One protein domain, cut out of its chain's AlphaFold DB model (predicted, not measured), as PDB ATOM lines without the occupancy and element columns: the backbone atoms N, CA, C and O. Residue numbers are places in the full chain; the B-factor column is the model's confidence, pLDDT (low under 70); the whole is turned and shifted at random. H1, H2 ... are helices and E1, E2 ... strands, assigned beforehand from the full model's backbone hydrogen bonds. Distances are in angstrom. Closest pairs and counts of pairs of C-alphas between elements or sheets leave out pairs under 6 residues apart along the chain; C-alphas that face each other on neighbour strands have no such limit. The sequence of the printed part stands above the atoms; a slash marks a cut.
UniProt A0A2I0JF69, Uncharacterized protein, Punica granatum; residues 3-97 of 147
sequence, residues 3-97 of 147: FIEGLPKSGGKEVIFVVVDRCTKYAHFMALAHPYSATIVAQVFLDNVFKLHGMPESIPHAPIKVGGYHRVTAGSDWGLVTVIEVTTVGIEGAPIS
ATOM      1  N   PHE A   3     105.442 161.491 139.081       86.31
ATOM      2  CA  PHE A   3     104.128 162.124 139.180       86.31
ATOM      3  C   PHE A   3     103.638 162.097 140.625       86.31
ATOM      4  O   PHE A   3     103.577 161.052 141.264       86.31
ATOM      5  N   ILE A   4     103.248 163.263 141.130       83.19
ATOM      6  CA  ILE A   4     102.573 163.394 142.419       83.19
ATOM      7  C   ILE A   4     101.081 163.530 142.133       83.19
ATOM      8  O   ILE A   4     100.629 164.571 141.650       83.19
ATOM      9  N   GLU A   5     100.333 162.479 142.437       84.12
ATOM     10  CA  GLU A   5      98.878 162.420 142.301       84.12
ATOM     11  C   GLU A   5      98.182 162.532 143.666       84.12
ATOM     12  O   GLU A   5      98.823 162.509 144.719       84.12
ATOM     13  N   GLY A   6      96.852 162.668 143.661       80.75
ATOM     14  CA  GLY A   6      96.052 162.728 144.890       80.75
ATOM     15  C   GLY A   6      96.084 164.084 145.601       80.75
ATOM     16  O   GLY A   6      95.785 164.167 146.793       80.75
ATOM     17  N   LEU A   7      96.444 165.155 144.891       80.38
ATOM     18  CA  LEU A   7      96.419 166.506 145.437       80.38
ATOM     19  C   LEU A   7      95.012 167.113 145.321       80.38
ATOM     20  O   LEU A   7      94.291 166.851 144.356       80.38
ATOM     21  N   PRO A   8      94.596 167.964 146.275       79.19
ATOM     22  CA  PRO A   8      93.331 168.676 146.165       79.19
ATOM     23  C   PRO A   8      93.352 169.609 144.947       79.19
ATOM     24  O   PRO A   8      94.313 170.355 144.749       79.19
ATOM     25  N   LYS A   9      92.267 169.597 144.162       76.31
ATOM     26  CA  LYS A   9      92.133 170.393 142.933       76.31
ATOM     27  C   LYS A   9      92.380 171.882 143.197       76.31
ATOM     28  O   LYS A   9      91.660 172.508 143.974       76.31
ATOM     29  N   SER A  10      93.364 172.455 142.505       71.62
ATOM     30  CA  SER A  10      93.663 173.893 142.499       71.62
ATOM     31  C   SER A  10      93.717 174.386 141.057       71.62
ATOM     32  O   SER A  10      94.504 173.885 140.257       71.62
ATOM     33  N   GLY A  11      92.829 175.315 140.682       74.62
ATOM     34  CA  GLY A  11      92.739 175.805 139.298       74.62
ATOM     35  C   GLY A  11      92.472 174.701 138.264       74.62
ATOM     36  O   GLY A  11      92.985 174.767 137.151       74.62
ATOM     37  N   GLY A  12      91.742 173.649 138.653       82.06
ATOM     38  CA  GLY A  12      91.461 172.486 137.802       82.06
ATOM     39  C   GLY A  12      92.622 171.495 137.650       82.06
ATOM     40  O   GLY A  12      92.485 170.524 136.916       82.06
ATOM     41  N   LYS A  13      93.745 171.708 138.345       83.31
ATOM     42  CA  LYS A  13      94.922 170.833 138.319       83.31
ATOM     43  C   LYS A  13      95.021 170.031 139.612       83.31
ATOM     44  O   LYS A  13      94.782 170.571 140.692       83.31
ATOM     45  N   GLU A  14      95.368 168.755 139.496       85.94
ATOM     46  CA  GLU A  14      95.439 167.817 140.631       85.94
ATOM     47  C   GLU A  14      96.692 166.939 140.631       85.94
ATOM     48  O   GLU A  14      96.919 166.179 141.569       85.94
ATOM     49  N   VAL A  15      97.527 167.077 139.601       86.50
ATOM     50  CA  VAL A  15      98.740 166.282 139.425       86.50
ATOM     51  C   VAL A  15      99.922 167.220 139.272       86.50
ATOM     52  O   VAL A  15      99.850 168.215 138.547       86.50
ATOM     53  N   ILE A  16     101.029 166.918 139.944       86.25
ATOM     54  CA  ILE A  16     102.294 167.627 139.748       86.25
ATOM     55  C   ILE A  16     103.275 166.675 139.076       86.25
ATOM     56  O   ILE A  16     103.652 165.651 139.636       86.25
ATOM     57  N   PHE A  17     103.711 167.044 137.878       87.69
ATOM     58  CA  PHE A  17     104.781 166.379 137.154       87.69
ATOM     59  C   PHE A  17     106.130 166.960 137.577       87.69
ATOM     60  O   PHE A  17     106.364 168.167 137.454       87.69
ATOM     61  N   VAL A  18     107.005 166.099 138.098       83.62
ATOM     62  CA  VAL A  18     108.307 166.475 138.652       83.62
ATOM     63  C   VAL A  18     109.433 165.907 137.801       83.62
ATOM     64  O   VAL A  18     109.548 164.698 137.576       83.62
ATOM     65  N   VAL A  19     110.329 166.792 137.380       82.81
ATOM     66  CA  VAL A  19     111.550 166.440 136.661       82.81
ATOM     67  C   VAL A  19     112.733 167.009 137.418       82.81
ATOM     68  O   VAL A  19     112.882 168.220 137.519       82.81
ATOM     69  N   VAL A  20     113.582 166.138 137.953       78.00
ATOM     70  CA  VAL A  20     114.821 166.542 138.623       78.00
ATOM     71  C   VAL A  20     115.973 166.388 137.644       78.00
ATOM     72  O   VAL A  20     116.233 165.281 137.171       78.00
ATOM     73  N   ASP A  21     116.673 167.484 137.373       75.81
ATOM     74  CA  ASP A  21     117.943 167.452 136.667       75.81
ATOM     75  C   ASP A  21     119.074 167.178 137.667       75.81
ATOM     76  O   ASP A  21     119.338 167.937 138.603       75.81
ATOM     77  N   ARG A  22     119.761 166.047 137.478       71.69
ATOM     78  CA  ARG A  22     120.861 165.627 138.351       71.69
ATOM     79  C   ARG A  22     122.139 166.433 138.126       71.69
ATOM     80  O   ARG A  22     122.935 166.492 139.068       71.69
ATOM     81  N   CYS A  23     122.325 167.014 136.940       68.56
ATOM     82  CA  CYS A  23     123.506 167.799 136.588       68.56
ATOM     83  C   CYS A  23     123.449 169.175 137.247       68.56
ATOM     84  O   CYS A  23     124.407 169.598 137.887       68.56
ATOM     85  N   THR A  24     122.300 169.840 137.155       69.50
ATOM     86  CA  THR A  24     122.125 171.188 137.706       69.50
ATOM     87  C   THR A  24     121.535 171.204 139.120       69.50
ATOM     88  O   THR A  24     121.500 172.254 139.757       69.50
ATOM     89  N   LYS A  25     121.102 170.040 139.637       73.69
ATOM     90  CA  LYS A  25     120.411 169.870 140.932       73.69
ATOM     91  C   LYS A  25     119.107 170.668 141.045       73.69
ATOM     92  O   LYS A  25     118.596 170.842 142.152       73.69
ATOM     93  N   TYR A  26     118.544 171.112 139.922       73.50
ATOM     94  CA  TYR A  26     117.238 171.756 139.887       73.50
ATOM     95  C   TYR A  26     116.120 170.735 139.716       73.50
ATOM     96  O   TYR A  26     116.287 169.661 139.140       73.50
ATOM     97  N   ALA A  27     114.950 171.102 140.223       78.31
ATOM     98  CA  ALA A  27     113.724 170.359 140.022       78.31
ATOM     99  C   ALA A  27     112.705 171.263 139.324       78.31
ATOM    100  O   ALA A  27     112.386 172.354 139.802       78.31
ATOM    101  N   HIS A  28     112.212 170.803 138.181       81.50
ATOM    102  CA  HIS A  28     111.121 171.404 137.437       81.50
ATOM    103  C   HIS A  28     109.814 170.768 137.889       81.50
ATOM    104  O   HIS A  28     109.681 169.544 137.920       81.50
ATOM    105  N   PHE A  29     108.846 171.612 138.218       83.38
ATOM    106  CA  PHE A  29     107.532 171.192 138.674       83.38
ATOM    107  C   PHE A  29     106.488 171.790 137.752       83.38
ATOM    108  O   PHE A  29     106.420 173.006 137.576       83.38
ATOM    109  N   MET A  30     105.682 170.925 137.160       86.31
ATOM    110  CA  MET A  30     104.693 171.293 136.162       86.31
ATOM    111  C   MET A  30     103.343 170.754 136.615       86.31
ATOM    112  O   MET A  30     103.183 169.561 136.844       86.31
ATOM    113  N   ALA A  31     102.365 171.638 136.785       86.31
ATOM    114  CA  ALA A  31     101.033 171.234 137.219       86.31
ATOM    115  C   ALA A  31     100.191 170.772 136.017       86.31
ATOM    116  O   ALA A  31     100.032 171.525 135.045       86.31
ATOM    117  N   LEU A  32      99.609 169.579 136.135       87.81
ATOM    118  CA  LEU A  32      98.752 168.905 135.161       87.81
ATOM    119  C   LEU A  32      97.328 168.715 135.716       87.81
ATOM    120  O   LEU A  32      97.103 168.632 136.925       87.81
ATOM    121  N   ALA A  33      96.358 168.653 134.808       88.94
ATOM    122  CA  ALA A  33      94.961 168.336 135.098       88.94
ATOM    123  C   ALA A  33      94.643 166.924 134.593       88.94
ATOM    124  O   ALA A  33      95.171 166.537 133.547       88.94
ATOM    125  N   HIS A  34      93.786 166.164 135.288       85.06
ATOM    126  CA  HIS A  34      93.259 164.942 134.685       85.06
ATOM    127  C   HIS A  34      92.106 165.235 133.716       85.06
ATOM    128  O   HIS A  34      91.297 166.133 133.964       85.06
ATOM    129  N   PRO A  35      91.979 164.410 132.662       89.25
ATOM    130  CA  PRO A  35      92.909 163.345 132.269       89.25
ATOM    131  C   PRO A  35      94.144 163.909 131.543       89.25
ATOM    132  O   PRO A  35      94.012 164.734 130.642       89.25
ATOM    133  N   TYR A  36      95.344 163.442 131.904       87.12
ATOM    134  CA  TYR A  36      96.576 163.784 131.189       87.12
ATOM    135  C   TYR A  36      96.967 162.620 130.272       87.12
ATOM    136  O   TYR A  36      96.883 161.456 130.657       87.12
ATOM    137  N   SER A  37      97.374 162.925 129.042       91.12
ATOM    138  CA  SER A  37      97.877 161.937 128.085       91.12
ATOM    139  C   SER A  37      99.400 162.012 127.985       91.12
ATOM    140  O   SER A  37      99.998 163.053 128.272       91.12
ATOM    141  N   ALA A  38     100.035 160.927 127.531       90.31
ATOM    142  CA  ALA A  38     101.481 160.897 127.301       90.31
ATOM    143  C   ALA A  38     101.942 162.027 126.360       90.31
ATOM    144  O   ALA A  38     103.007 162.602 126.564       90.31
ATOM    145  N   THR A  39     101.109 162.404 125.384       92.75
ATOM    146  CA  THR A  39     101.376 163.515 124.461       92.75
ATOM    147  C   THR A  39     101.455 164.859 125.182       92.75
ATOM    148  O   THR A  39     102.381 165.625 124.932       92.75
ATOM    149  N   ILE A  40     100.525 165.133 126.105       91.75
ATOM    150  CA  ILE A  40     100.520 166.378 126.890       91.75
ATOM    151  C   ILE A  40     101.757 166.431 127.788       91.75
ATOM    152  O   ILE A  40     102.437 167.452 127.847       91.75
ATOM    153  N   VAL A  41     102.082 165.321 128.458       91.00
ATOM    154  CA  VAL A  41     103.280 165.228 129.304       91.00
ATOM    155  C   VAL A  41     104.546 165.477 128.482       91.00
ATOM    156  O   VAL A  41     105.401 166.253 128.904       91.00
ATOM    157  N   ALA A  42     104.658 164.857 127.305       91.19
ATOM    158  CA  ALA A  42     105.808 165.023 126.425       91.19
ATOM    159  C   ALA A  42     105.955 166.473 125.941       91.19
ATOM    160  O   ALA A  42     107.053 167.015 125.991       91.19
ATOM    161  N   GLN A  43     104.860 167.123 125.537       91.56
ATOM    162  CA  GLN A  43     104.875 168.538 125.147       91.56
ATOM    163  C   GLN A  43     105.348 169.428 126.298       91.56
ATOM    164  O   GLN A  43     106.300 170.188 126.151       91.56
ATOM    165  N   VAL A  44     104.755 169.258 127.481       90.12
ATOM    166  CA  VAL A  44     105.115 170.022 128.681       90.12
ATOM    167  C   VAL A  44     106.584 169.803 129.067       90.12
ATOM    168  O   VAL A  44     107.271 170.757 129.437       90.12
ATOM    169  N   PHE A  45     107.097 168.578 128.934       88.81
ATOM    170  CA  PHE A  45     108.510 168.266 129.138       88.81
ATOM    171  C   PHE A  45     109.415 168.979 128.124       88.81
ATOM    172  O   PHE A  45     110.426 169.571 128.511       88.81
ATOM    173  N   LEU A  46     109.058 168.949 126.840       88.94
ATOM    174  CA  LEU A  46     109.845 169.582 125.784       88.94
ATOM    175  C   LEU A  46     109.901 171.106 125.959       88.94
ATOM    176  O   LEU A  46     110.977 171.706 125.904       88.94
ATOM    177  N   ASP A  47     108.761 171.723 126.258       88.25
ATOM    178  CA  ASP A  47     108.649 173.175 126.379       88.25
ATOM    179  C   ASP A  47     109.406 173.735 127.593       88.25
ATOM    180  O   ASP A  47     109.962 174.834 127.523       88.25
ATOM    181  N   ASN A  48     109.443 172.987 128.704       84.19
ATOM    182  CA  ASN A  48     110.000 173.471 129.972       84.19
ATOM    183  C   ASN A  48     111.403 172.945 130.283       84.19
ATOM    184  O   ASN A  48     112.192 173.675 130.874       84.19
ATOM    185  N   VAL A  49     111.715 171.694 129.937       82.81
ATOM    186  CA  VAL A  49     112.981 171.044 130.319       82.81
ATOM    187  C   VAL A  49     113.924 170.973 129.126       82.81
ATOM    188  O   VAL A  49     115.059 171.444 129.203       82.81
ATOM    189  N   PHE A  50     113.445 170.439 128.000       84.50
ATOM    190  CA  PHE A  50     114.283 170.224 126.818       84.50
ATOM    191  C   PHE A  50     114.810 171.539 126.238       84.50
ATOM    192  O   PHE A  50     115.973 171.626 125.858       84.50
ATOM    193  N   LYS A  51     113.993 172.599 126.246       83.19
ATOM    194  CA  LYS A  51     114.419 173.940 125.822       83.19
ATOM    195  C   LYS A  51     115.577 174.512 126.654       83.19
ATOM    196  O   LYS A  51     116.336 175.328 126.136       83.19
ATOM    197  N   LEU A  52     115.699 174.130 127.927       80.12
ATOM    198  CA  LEU A  52     116.711 174.674 128.841       80.12
ATOM    199  C   LEU A  52     118.014 173.872 128.829       80.12
ATOM    200  O   LEU A  52     119.089 174.467 128.868       80.12
ATOM    201  N   HIS A  53     117.920 172.542 128.792       78.56
ATOM    202  CA  HIS A  53     119.065 171.652 129.025       78.56
ATOM    203  C   HIS A  53     119.366 170.699 127.858       78.56
ATOM    204  O   HIS A  53     120.377 170.003 127.891       78.56
ATOM    205  N   GLY A  54     118.532 170.672 126.815       81.94
ATOM    206  CA  GLY A  54     118.663 169.737 125.697       81.94
ATOM    207  C   GLY A  54     118.178 168.324 126.031       81.94
ATOM    208  O   GLY A  54     117.361 168.117 126.933       81.94
ATOM    209  N   MET A  55     118.653 167.338 125.265       78.12
ATOM    210  CA  MET A  55     118.267 165.936 125.442       78.12
ATOM    211  C   MET A  55     119.004 165.320 126.639       78.12
ATOM    212  O   MET A  55     120.234 165.323 126.646       78.12
ATOM    213  N   PRO A  56     118.298 164.757 127.636       73.06
ATOM    214  CA  PRO A  56     118.963 164.052 128.723       73.06
ATOM    215  C   PRO A  56     119.624 162.771 128.199       73.06
ATOM    216  O   PRO A  56     118.979 161.967 127.530       73.06
ATOM    217  N   GLU A  57     120.890 162.548 128.553       75.56
ATOM    218  CA  GLU A  57     121.633 161.331 128.182       75.56
ATOM    219  C   GLU A  57     121.074 160.066 128.852       75.56
ATOM    220  O   GLU A  57     121.200 158.962 128.330       75.56
ATOM    221  N   SER A  58     120.450 160.209 130.026       74.44
ATOM    222  CA  SER A  58     119.830 159.094 130.742       74.44
ATOM    223  C   SER A  58     118.645 159.555 131.586       74.44
ATOM    224  O   SER A  58     118.716 160.544 132.316       74.44
ATOM    225  N   ILE A  59     117.551 158.795 131.516       72.06
ATOM    226  CA  ILE A  59     116.355 158.997 132.334       72.06
ATOM    227  C   ILE A  59     116.333 157.894 133.397       72.06
ATOM    228  O   ILE A  59     115.877 156.785 133.118       72.06
ATOM    229  N   PRO A  60     116.832 158.145 134.619       65.75
ATOM    230  CA  PRO A  60     116.707 157.177 135.696       65.75
ATOM    231  C   PRO A  60     115.245 157.094 136.148       65.75
ATOM    232  O   PRO A  60     114.619 158.105 136.492       65.75
ATOM    233  N   HIS A  61     114.717 155.875 136.186       65.44
ATOM    234  CA  HIS A  61     113.431 155.568 136.801       65.44
ATOM    235  C   HIS A  61     113.645 155.288 138.296       65.44
ATOM    236  O   HIS A  61     113.582 154.149 138.748       65.44
ATOM    237  N   ALA A  62     113.997 156.326 139.056       65.25
ATOM    238  CA  ALA A  62     114.110 156.244 140.510       65.25
ATOM    239  C   ALA A  62     112.881 156.906 141.153       65.25
ATOM    240  O   ALA A  62     112.525 158.008 140.721       65.25
ATOM    241  N   PRO A  63     112.255 156.277 142.165       62.94
ATOM    242  CA  PRO A  63     111.125 156.873 142.863       62.94
ATOM    243  C   PRO A  63     111.570 158.154 143.571       62.94
ATOM    244  O   PRO A  63     112.544 158.155 144.334       62.94
ATOM    245  N   ILE A  64     110.863 159.251 143.314       70.12
ATOM    246  CA  ILE A  64     111.088 160.524 143.987       70.12
ATOM    247  C   ILE A  64     110.256 160.516 145.266       70.12
ATOM    248  O   ILE A  64     109.029 160.476 145.240       70.12
ATOM    249  N   LYS A  65     110.926 160.582 146.419       64.44
ATOM    250  CA  LYS A  65     110.236 160.666 147.707       64.44
ATOM    251  C   LYS A  65     109.958 162.131 148.028       64.44
ATOM    252  O   LYS A  65     110.877 162.947 148.136       64.44
ATOM    253  N   VAL A  66     108.679 162.442 148.209       67.00
ATOM    254  CA  VAL A  66     108.213 163.721 148.744       67.00
ATOM    255  C   VAL A  66     107.977 163.551 150.240       67.00
ATOM    256  O   VAL A  66     107.102 162.788 150.640       67.00
ATOM    257  N   GLY A  67     108.757 164.231 151.085       59.12
ATOM    258  CA  GLY A  67     108.656 164.065 152.543       59.12
ATOM    259  C   GLY A  67     107.481 164.811 153.183       59.12
ATOM    260  O   GLY A  67     107.185 164.586 154.353       59.12
ATOM    261  N   GLY A  68     106.796 165.678 152.432       63.91
ATOM    262  CA  GLY A  68     105.557 166.326 152.854       63.91
ATOM    263  C   GLY A  68     105.151 167.483 151.945       63.91
ATOM    264  O   GLY A  68     105.990 168.122 151.306       63.91
ATOM    265  N   TYR A  69     103.851 167.769 151.906       67.31
ATOM    266  CA  TYR A  69     103.316 168.978 151.293       67.31
ATOM    267  C   TYR A  69     102.363 169.687 152.257       67.31
ATOM    268  O   TYR A  69     101.586 169.048 152.966       67.31
ATOM    269  N   HIS A  70     102.405 171.017 152.280       60.69
ATOM    270  CA  HIS A  70     101.429 171.828 153.000       60.69
ATOM    271  C   HIS A  70     100.522 172.556 152.015       60.69
ATOM    272  O   HIS A  70     100.987 173.204 151.078       60.69
ATOM    273  N   ARG A  71      99.209 172.466 152.249       61.16
ATOM    274  CA  ARG A  71      98.224 173.266 151.524       61.16
ATOM    275  C   ARG A  71      98.186 174.667 152.124       61.16
ATOM    276  O   ARG A  71      97.761 174.836 153.265       61.16
ATOM    277  N   VAL A  72      98.600 175.656 151.346       61.03
ATOM    278  CA  VAL A  72      98.521 177.075 151.691       61.03
ATOM    279  C   VAL A  72      97.452 177.705 150.810       61.03
ATOM    280  O   VAL A  72      97.648 177.888 149.613       61.03
ATOM    281  N   THR A  73      96.299 178.024 151.388       57.91
ATOM    282  CA  THR A  73      95.288 178.825 150.694       57.91
ATOM    283  C   THR A  73      95.566 180.290 151.005       57.91
ATOM    284  O   THR A  73      95.405 180.720 152.144       57.91
ATOM    285  N   ALA A  74      96.024 181.042 150.009       57.19
ATOM    286  CA  ALA A  74      96.194 182.484 150.109       57.19
ATOM    287  C   ALA A  74      94.994 183.164 149.440       57.19
ATOM    288  O   ALA A  74      94.713 182.928 148.265       57.19
ATOM    289  N   GLY A  75      94.264 183.986 150.193       47.84
ATOM    290  CA  GLY A  75      93.270 184.886 149.615       47.84
ATOM    291  C   GLY A  75      93.976 186.020 148.879       47.84
ATOM    292  O   GLY A  75      94.861 186.658 149.443       47.84
ATOM    293  N   SER A  76      93.605 186.238 147.624       52.19
ATOM    294  CA  SER A  76      93.910 187.451 146.868       52.19
ATOM    295  C   SER A  76      92.613 188.226 146.633       52.19
ATOM    296  O   SER A  76      91.533 187.637 146.700       52.19
ATOM    297  N   ASP A  77      92.707 189.513 146.301       47.84
ATOM    298  CA  ASP A  77      91.535 190.361 146.017       47.84
ATOM    299  C   ASP A  77      90.682 189.847 144.834       47.84
ATOM    300  O   ASP A  77      89.525 190.228 144.682       47.84
ATOM    301  N   TRP A  78      91.224 188.922 144.033       42.22
ATOM    302  CA  TRP A  78      90.563 188.259 142.901       42.22
ATOM    303  C   TRP A  78      90.139 186.805 143.187       42.22
ATOM    304  O   TRP A  78      89.738 186.089 142.270       42.22
ATOM    305  N   GLY A  79      90.232 186.342 144.441       49.81
ATOM    306  CA  GLY A  79      89.791 185.010 144.869       49.81
ATOM    307  C   GLY A  79      90.830 184.202 145.656       49.81
ATOM    308  O   GLY A  79      91.945 184.652 145.933       49.81
ATOM    309  N   LEU A  80      90.449 182.977 146.035       57.06
ATOM    310  CA  LEU A  80      91.291 182.036 146.783       57.06
ATOM    311  C   LEU A  80      92.276 181.317 145.845       57.06
ATOM    312  O   LEU A  80      91.863 180.558 144.971       57.06
ATOM    313  N   VAL A  81      93.580 181.490 146.070       53.62
ATOM    314  CA  VAL A  81      94.646 180.744 145.383       53.62
ATOM    315  C   VAL A  81      95.140 179.636 146.309       53.62
ATOM    316  O   VAL A  81      95.587 179.899 147.426       53.62
ATOM    317  N   THR A  82      95.069 178.379 145.865       55.91
ATOM    318  CA  THR A  82      95.635 177.249 146.619       55.91
ATOM    319  C   THR A  82      97.028 176.927 146.096       55.91
ATOM    320  O   THR A  82      97.188 176.471 144.965       55.91
ATOM    321  N   VAL A  83      98.028 177.150 146.942       59.41
ATOM    322  CA  VAL A  83      99.434 176.820 146.718       59.41
ATOM    323  C   VAL A  83      99.767 175.556 147.505       59.41
ATOM    324  O   VAL A  83      99.374 175.407 148.661       59.41
ATOM    325  N   ILE A  84     100.494 174.634 146.881       65.94
ATOM    326  CA  ILE A  84     101.001 173.429 147.540       65.94
ATOM    327  C   ILE A  84     102.500 173.629 147.743       65.94
ATOM    328  O   ILE A  84     103.253 173.739 146.779       65.94
ATOM    329  N   GLU A  85     102.929 173.730 148.999       59.16
ATOM    330  CA  GLU A  85     104.338 173.883 149.360       59.16
ATOM    331  C   GLU A  85     104.936 172.497 149.615       59.16
ATOM    332  O   GLU A  85     104.637 171.879 150.638       59.16
ATOM    333  N   VAL A  86     105.745 171.990 148.678       63.41
ATOM    334  CA  VAL A  86     106.480 170.729 148.859       63.41
ATOM    335  C   VAL A  86     107.749 171.018 149.653       63.41
ATOM    336  O   VAL A  86     108.613 171.769 149.207       63.41
ATOM    337  N   THR A  87     107.849 170.454 150.857       53.59
ATOM    338  CA  THR A  87     108.915 170.805 151.806       53.59
ATOM    339  C   THR A  87     110.231 170.100 151.505       53.59
ATOM    340  O   THR A  87     111.292 170.667 151.760       53.59
ATOM    341  N   THR A  88     110.177 168.882 150.963       57.44
ATOM    342  CA  THR A  88     111.357 168.086 150.612       57.44
ATOM    343  C   THR A  88     111.092 167.223 149.381       57.44
ATOM    344  O   THR A  88     110.058 166.562 149.279       57.44
ATOM    345  N   VAL A  89     112.050 167.218 148.454       62.12
ATOM    346  CA  VAL A  89     112.082 166.335 147.284       62.12
ATOM    347  C   VAL A  89     113.458 165.682 147.257       62.12
ATOM    348  O   VAL A  89     114.474 166.373 147.180       62.12
ATOM    349  N   GLY A  90     113.505 164.358 147.384       56.66
ATOM    350  CA  GLY A  90     114.761 163.618 147.474       56.66
ATOM    351  C   GLY A  90     114.768 162.374 146.597       56.66
ATOM    352  O   GLY A  90     113.782 161.641 146.529       56.66
ATOM    353  N   ILE A  91     115.915 162.127 145.967       54.75
ATOM    354  CA  ILE A  91     116.292 160.800 145.477       54.75
ATOM    355  C   ILE A  91     117.036 160.090 146.611       54.75
ATOM    356  O   ILE A  91     117.797 160.724 147.348       54.75
ATOM    357  N   GLU A  92     116.773 158.801 146.802       49.50
ATOM    358  CA  GLU A  92     117.385 157.997 147.865       49.50
ATOM    359  C   GLU A  92     118.919 158.166 147.849       49.50
ATOM    360  O   GLU A  92     119.572 157.876 146.851       49.50
ATOM    361  N   GLY A  93     119.479 158.738 148.925       46.69
ATOM    362  CA  GLY A  93     120.920 158.990 149.082       46.69
ATOM    363  C   GLY A  93     121.411 160.430 148.853       46.69
ATOM    364  O   GLY A  93     122.551 160.724 149.199       46.69
ATOM    365  N   ALA A  94     120.590 161.352 148.339       47.12
ATOM    366  CA  ALA A  94     120.965 162.767 148.210       47.12
ATOM    367  C   ALA A  94     119.753 163.684 148.456       47.12
ATOM    368  O   ALA A  94     119.023 164.007 147.511       47.12
ATOM    369  N   PRO A  95     119.498 164.111 149.709       48.12
ATOM    370  CA  PRO A  95     118.434 165.063 149.980       48.12
ATOM    371  C   PRO A  95     118.799 166.403 149.337       48.12
ATOM    372  O   PRO A  95     119.739 167.072 149.763       48.12
ATOM    373  N   ILE A  96     118.040 166.826 148.323       53.59
ATOM    374  CA  ILE A  96     118.037 168.227 147.897       53.59
ATOM    375  C   ILE A  96     117.213 168.955 148.963       53.59
ATOM    376  O   ILE A  96     116.014 169.179 148.816       53.59
ATOM    377  N   SER A  97     117.826 169.213 150.121       41.16
ATOM    378  CA  SER A  97     117.209 169.927 151.237       41.16
ATOM    379  C   SER A  97     117.096 171.409 150.883       41.16
ATOM    380  O   SER A  97     117.854 172.246 151.365       41.16
TER     381      SER A  97
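Overview. This is residues 3 to 97 of the 147 residues of an uncharacterized protein of Punica granatum (UniProt A0A2I0JF69). Picture a long two-stranded hairpin, E3 and E4, with short E5 beside one end of E4; it runs past one side of a small hairpin, E1 and E2, in the middle, and the one helix, H1, lies over the other side. The fit is loose between the two sheets, which come near each other at E1 and E4. Of 95 printed residues, 56 are in named elements, in the order E1, E2, H1, E3, E4, E5; the class is mixed, and both sheets, E3 E4 E5 and E1 E2, are antiparallel. The whole is only just compact, close to loose, with a radius of gyration of the C-alphas of 14.6 A and spans of 44 by 31 by 22 A.

Along the chain. Find C-alpha 65 at (110.236, 160.666, 147.707), where E3, residues 65 to 76, begins its 31.4 A; it bends by 52 degrees at residue 68. E4, residues 79 to 91, is 35.9 A long, and E5, residues 94 to 96, ends with C-alpha 96 at (118.037, 168.227, 147.897). E1 is residues 15 to 20, 16.1 A, and E2 residues 27 to 32, 15.8 A. H1, residues 38 to 53, is 20.7 A long with a kink of 37 degrees near residue 47.

Arrangement. E3, E4 and E5 form a meander, each strand the antiparallel neighbour of the one before; look at N 72 and O 83, 2.8 A, and N 94 and O 91, 3.0 A. In the hairpin E1 and E2, N 17 and O 30 are 2.8 A apart. The closest C-alphas of E2 and H1, His 28 and Val 49, are 7.4 A apart. H1 has 10 of 12 O i to N i+4 pairs within hydrogen-bond range.

Size, cuts and confidence. The farthest C-alphas, Glu 57 and Asp 77, are 45.5 A apart. The printed part has no cut; H1 to E3 is a long link. Confidence is low, under 70, at residues 23 to 24, 60 to 63 and 65 to 97.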